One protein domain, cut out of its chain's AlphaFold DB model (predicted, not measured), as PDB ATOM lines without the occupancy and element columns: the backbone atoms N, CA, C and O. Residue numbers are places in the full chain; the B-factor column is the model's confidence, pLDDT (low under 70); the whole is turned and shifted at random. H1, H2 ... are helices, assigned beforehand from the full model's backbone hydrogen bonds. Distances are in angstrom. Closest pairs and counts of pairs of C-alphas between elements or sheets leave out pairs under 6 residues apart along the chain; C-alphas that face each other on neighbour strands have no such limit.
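AT A GLANCE: This is residues 63 to 103 of the 103 residues of the protein "Putative Sulfotransferase family cytosolic 1B member" of Daphnia magna (UniProt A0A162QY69). The printed part is a flat, open frame: one long helix, H2, makes one side, and the short helix H1 sits at a corner near the first residues of H2. From the other end of H2 a stretch with no named element, residues 88 to 103, turns back and closes the frame loosely, its residues 88 to 94 standing free. It has 41 residues, with two named helices in the order H1, H2 and no named strand; the class is all helix, though under half of the residues, 19 of the 41, are in named elements. The whole is loose, with a radius of gyration of the C-alphas of 11.8 A, and spans 31 by 26 by 11 A.

IN THESE COORDINATES: H1 holds residues 66 to 69, beginning at C-alpha 66 at (-9.503, 48.863, 324.716). After a tight link of 3 residues, H2 runs from Pro 73, C-alpha at (-12.906, 40.561, 314.721), to Leu 87, C-alpha at (-2.643, 29.472, 329.674), 21.3 A from first to last C-alpha.

HOW THE PARTS SIT: H1 and H2 are close but not clearly touching, with 1 pair of C-alphas within 8 A. The closest C-alphas are those of Lys 68 and Asn 76, 6.3 A apart. In H2 every O i to N i+4 pair is within hydrogen-bond range; H1 is too short for such a pair, and its 1 pair of O i and N i+3 is within range.

THE WHOLE: The two C-alphas farthest apart are those of Gly 89 and Asp 103, at 32.8 A, while the first and last printed C-alphas, of Lys 63 and Asp 103, are 8.2 A apart. The printed part has no cut, and Asp 103 is the chain's last residue. The mean pLDDT of the printed part is 86.8; residues 91 and 103 are under 70.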
ATOM      1  N   LYS A  63      -7.954  52.454 330.128       89.81
ATOM      2  CA  LYS A  63      -9.120  51.558 330.025       89.81
ATOM      3  C   LYS A  63      -8.730  50.113 329.749       89.81
ATOM      4  O   LYS A  63      -8.028  49.825 328.776       89.81
ATOM      5  N   THR A  64      -9.258  49.199 330.558       91.38
ATOM      6  CA  THR A  64      -9.100  47.753 330.356       91.38
ATOM      7  C   THR A  64      -9.976  47.287 329.196       91.38
ATOM      8  O   THR A  64     -11.152  47.638 329.128       91.38
ATOM      9  N   GLY A  65      -9.426  46.478 328.290       87.69
ATOM     10  CA  GLY A  65     -10.168  45.914 327.155       87.69
ATOM     11  C   GLY A  65     -10.181  46.774 325.885       87.69
ATOM     12  O   GLY A  65     -10.688  46.311 324.867       87.69
ATOM     13  N   ASP A  66      -9.570  47.970 325.896       88.50
ATOM     14  CA  ASP A  66      -9.503  48.863 324.716       88.50
ATOM     15  C   ASP A  66      -8.856  48.177 323.502       88.50
ATOM     16  O   ASP A  66      -9.171  48.531 322.373       88.50
ATOM     17  N   TRP A  67      -8.002  47.168 323.720       86.38
ATOM     18  CA  TRP A  67      -7.341  46.397 322.663       86.38
ATOM     19  C   TRP A  67      -8.324  45.833 321.627       86.38
ATOM     20  O   TRP A  67      -8.040  45.919 320.437       86.38
ATOM     21  N   LYS A  68      -9.511  45.364 322.040       84.88
ATOM     22  CA  LYS A  68     -10.503  44.783 321.118       84.88
ATOM     23  C   LYS A  68     -11.031  45.775 320.081       84.88
ATOM     24  O   LYS A  68     -11.464  45.348 319.016       84.88
ATOM     25  N   ASN A  69     -10.960  47.075 320.373       87.19
ATOM     26  CA  ASN A  69     -11.388  48.137 319.460       87.19
ATOM     27  C   ASN A  69     -10.331  48.484 318.400       87.19
ATOM     28  O   ASN A  69     -10.646  49.186 317.445       87.19
ATOM     29  N   HIS A  70      -9.082  48.034 318.570       87.81
ATOM     30  CA  HIS A  70      -7.984  48.318 317.631       87.81
ATOM     31  C   HIS A  70      -7.745  47.194 316.626       87.81
ATOM     32  O   HIS A  70      -7.032  47.390 315.647       87.81
ATOM     33  N   PHE A  71      -8.323  46.019 316.860       90.19
ATOM     34  CA  PHE A  71      -8.122  44.837 316.031       90.19
ATOM     35  C   PHE A  71      -9.407  44.435 315.312       90.19
ATOM     36  O   PHE A  71     -10.518  44.660 315.795       90.19
ATOM     37  N   SER A  72      -9.253  43.797 314.150       93.25
ATOM     38  CA  SER A  72     -10.383  43.197 313.445       93.25
ATOM     39  C   SER A  72     -10.993  42.046 314.266       93.25
ATOM     40  O   SER A  72     -10.296  41.430 315.080       93.25
ATOM     41  N   PRO A  73     -12.273  41.691 314.039       91.88
ATOM     42  CA  PRO A  73     -12.906  40.561 314.721       91.88
ATOM     43  C   PRO A  73     -12.133  39.242 314.570       91.88
ATOM     44  O   PRO A  73     -12.020  38.475 315.523       91.88
ATOM     45  N   GLU A  74     -11.551  39.002 313.393       93.94
ATOM     46  CA  GLU A  74     -10.717  37.826 313.124       93.94
ATOM     47  C   GLU A  74      -9.433  37.825 313.964       93.94
ATOM     48  O   GLU A  74      -9.070  36.811 314.560       93.94
ATOM     49  N   MET A  75      -8.765  38.977 314.068       93.19
ATOM     50  CA  MET A  75      -7.546  39.108 314.861       93.19
ATOM     51  C   MET A  75      -7.830  38.961 316.360       93.19
ATOM     52  O   MET A  75      -7.072  38.293 317.058       93.19
ATOM     53  N   ASN A  76      -8.947  39.514 316.842       92.88
ATOM     54  CA  ASN A  76      -9.391  39.324 318.223       92.88
ATOM     55  C   ASN A  76      -9.571  37.837 318.548       92.88
ATOM     56  O   ASN A  76      -9.022  37.364 319.540       92.88
ATOM     57  N   LYS A  77     -10.245  37.083 317.668       93.19
ATOM     58  CA  LYS A  77     -10.413  35.633 317.832       93.19
ATOM     59  C   LYS A  77      -9.066  34.907 317.903       93.19
ATOM     60  O   LYS A  77      -8.866  34.064 318.770       93.19
ATOM     61  N   ARG A  78      -8.123  35.263 317.026       94.50
ATOM     62  CA  ARG A  78      -6.778  34.669 317.017       94.50
ATOM     63  C   ARG A  78      -5.997  34.961 318.304       94.50
ATOM     64  O   ARG A  78      -5.226  34.115 318.752       94.50
ATOM     65  N   ILE A  79      -6.166  36.150 318.879       91.44
ATOM     66  CA  ILE A  79      -5.549  36.524 320.158       91.44
ATOM     67  C   ILE A  79      -6.167  35.717 321.301       91.44
ATOM     68  O   ILE A  79      -5.417  35.167 322.104       91.44
ATOM     69  N   ASP A  80      -7.495  35.600 321.347       89.94
ATOM     70  CA  ASP A  80      -8.196  34.809 322.366       89.94
ATOM     71  C   ASP A  80      -7.726  33.337 322.330       89.94
ATOM     72  O   ASP A  80      -7.284  32.800 323.345       89.94
ATOM     73  N   GLU A  81      -7.666  32.721 321.142       92.25
ATOM     74  CA  GLU A  81      -7.147  31.353 320.957       92.25
ATOM     75  C   GLU A  81      -5.677  31.207 321.390       92.25
ATOM     76  O   GLU A  81      -5.273  30.182 321.949       92.25
ATOM     77  N   TRP A  82      -4.850  32.225 321.131       92.38
ATOM     78  CA  TRP A  82      -3.455  32.230 321.562       92.38
ATOM     79  C   TRP A  82      -3.346  32.301 323.088       92.38
ATOM     80  O   TRP A  82      -2.552  31.559 323.667       92.38
ATOM     81  N   ILE A  83      -4.145  33.141 323.749       89.69
ATOM     82  CA  ILE A  83      -4.176  33.241 325.213       89.69
ATOM     83  C   ILE A  83      -4.569  31.888 325.816       89.69
ATOM     84  O   ILE A  83      -3.826  31.360 326.644       89.69
ATOM     85  N   ASP A  84      -5.660  31.284 325.342       88.19
ATOM     86  CA  ASP A  84      -6.150  29.995 325.843       88.19
ATOM     87  C   ASP A  84      -5.100  28.889 325.684       88.19
ATOM     88  O   ASP A  84      -4.812  28.137 326.619       88.19
ATOM     89  N   LYS A  85      -4.445  28.823 324.519       90.75
ATOM     90  CA  LYS A  85      -3.391  27.835 324.263       90.75
ATOM     91  C   LYS A  85      -2.202  27.978 325.216       90.75
ATOM     92  O   LYS A  85      -1.656  26.962 325.641       90.75
ATOM     93  N   ASN A  86      -1.784  29.203 325.532       89.38
ATOM     94  CA  ASN A  86      -0.622  29.444 326.393       89.38
ATOM     95  C   ASN A  86      -0.952  29.326 327.887       89.38
ATOM     96  O   ASN A  86      -0.071  29.001 328.679       89.38
ATOM     97  N   LEU A  87      -2.207  29.561 328.279       86.81
ATOM     98  CA  LEU A  87      -2.643  29.472 329.674       86.81
ATOM     99  C   LEU A  87      -3.175  28.088 330.070       86.81
ATOM    100  O   LEU A  87      -3.242  27.802 331.262       86.81
ATOM    101  N   ASN A  88      -3.468  27.197 329.116       79.00
ATOM    102  CA  ASN A  88      -3.990  25.845 329.376       79.00
ATOM    103  C   ASN A  88      -3.123  24.968 330.312       79.00
ATOM    104  O   ASN A  88      -3.624  23.990 330.859       79.00
ATOM    105  N   GLY A  89      -1.843  25.298 330.523       73.56
ATOM    106  CA  GLY A  89      -0.957  24.607 331.475       73.56
ATOM    107  C   GLY A  89      -0.883  25.234 332.874       73.56
ATOM    108  O   GLY A  89      -0.275  24.653 333.770       73.56
ATOM    109  N   CYS A  90      -1.488  26.405 333.076       75.38
ATOM    110  CA  CYS A  90      -1.386  27.203 334.296       75.38
ATOM    111  C   CYS A  90      -2.782  27.420 334.896       75.38
ATOM    112  O   CYS A  90      -3.340  28.510 334.803       75.38
ATOM    113  N   ALA A  91      -3.346  26.382 335.525       69.25
ATOM    114  CA  ALA A  91      -4.711  26.407 336.075       69.25
ATOM    115  C   ALA A  91      -4.970  27.561 337.071       69.25
ATOM    116  O   ALA A  91      -6.103  28.038 337.193       69.25
ATOM    117  N   ASP A  92      -3.916  28.042 337.733       84.00
ATOM    118  CA  ASP A  92      -3.991  29.096 338.748       84.00
ATOM    119  C   ASP A  92      -3.799  30.517 338.190       84.00
ATOM    120  O   ASP A  92      -4.013  31.496 338.910       84.00
ATOM    121  N   LEU A  93      -3.417  30.669 336.916       85.44
ATOM    122  CA  LEU A  93      -3.165  31.977 336.312       85.44
ATOM    123  C   LEU A  93      -4.356  32.428 335.464       85.44
ATOM    124  O   LEU A  93      -4.570  31.948 334.354       85.44
ATOM    125  N   LYS A  94      -5.117  33.398 335.977       84.50
ATOM    126  CA  LYS A  94      -6.280  33.980 335.294       84.50
ATOM    127  C   LYS A  94      -6.131  35.492 335.175       84.50
ATOM    128  O   LYS A  94      -5.861  36.170 336.166       84.50
ATOM    129  N   PHE A  95      -6.355  36.019 333.973       86.56
ATOM    130  CA  PHE A  95      -6.353  37.454 333.699       86.56
ATOM    131  C   PHE A  95      -7.768  37.951 333.421       86.56
ATOM    132  O   PHE A  95      -8.525  37.326 332.681       86.56
ATOM    133  N   ILE A  96      -8.107  39.108 333.982       88.31
ATOM    134  CA  ILE A  96      -9.343  39.822 333.662       88.31
ATOM    135  C   ILE A  96      -9.031  40.758 332.493       88.31
ATOM    136  O   ILE A  96      -8.299  41.733 332.652       88.31
ATOM    137  N   THR A  97      -9.548  40.447 331.306       87.94
ATOM    138  CA  THR A  97      -9.266  41.207 330.073       87.94
ATOM    139  C   THR A  97     -10.338  42.251 329.751       87.94
ATOM    140  O   THR A  97     -10.161  43.049 328.827       87.94
ATOM    141  N   GLN A  98     -11.435  42.263 330.515       86.88
ATOM    142  CA  GLN A  98     -12.577  43.168 330.387       86.88
ATOM    143  C   GLN A  98     -13.166  43.460 331.769       86.88
ATOM    144  O   GLN A  98     -13.204  42.575 332.621       86.88
ATOM    145  N   LEU A  99     -13.641  44.685 331.977       87.44
ATOM    146  CA  LEU A  99     -14.368  45.076 333.185       87.44
ATOM    147  C   LEU A  99     -15.749  45.588 332.788       87.44
ATOM    148  O   LEU A  99     -15.863  46.312 331.797       87.44
ATOM    149  N   GLU A 100     -16.767  45.239 333.573       83.19
ATOM    150  CA  GLU A 100     -18.132  45.767 333.421       83.19
ATOM    151  C   GLU A 100     -18.193  47.263 333.745       83.19
ATOM    152  O   GLU A 100     -18.861  48.030 333.055       83.19
ATOM    153  N   PHE A 101     -17.441  47.679 334.765       82.94
ATOM    154  CA  PHE A 101     -17.324  49.064 335.203       82.94
ATOM    155  C   PHE A 101     -15.868  49.512 335.087       82.94
ATOM    156  O   PHE A 101     -14.949  48.789 335.472       82.94
ATOM    157  N   GLN A 102     -15.672  50.700 334.530       78.88
ATOM    158  CA  GLN A 102     -14.386  51.385 334.430       78.88
ATOM    159  C   GLN A 102     -14.537  52.720 335.166       78.88
ATOM    160  O   GLN A 102     -15.654  53.240 335.242       78.88
ATOM    161  N   ASP A 103     -13.437  53.240 335.702       66.00
ATOM    162  CA  ASP A 103     -13.401  54.557 336.347       66.00
ATOM    163  C   ASP A 103     -13.537  55.723 335.346       66.00
ATOM    164  O   ASP A 103     -13.245  55.532 334.135       66.00
TER     165      ASP A 103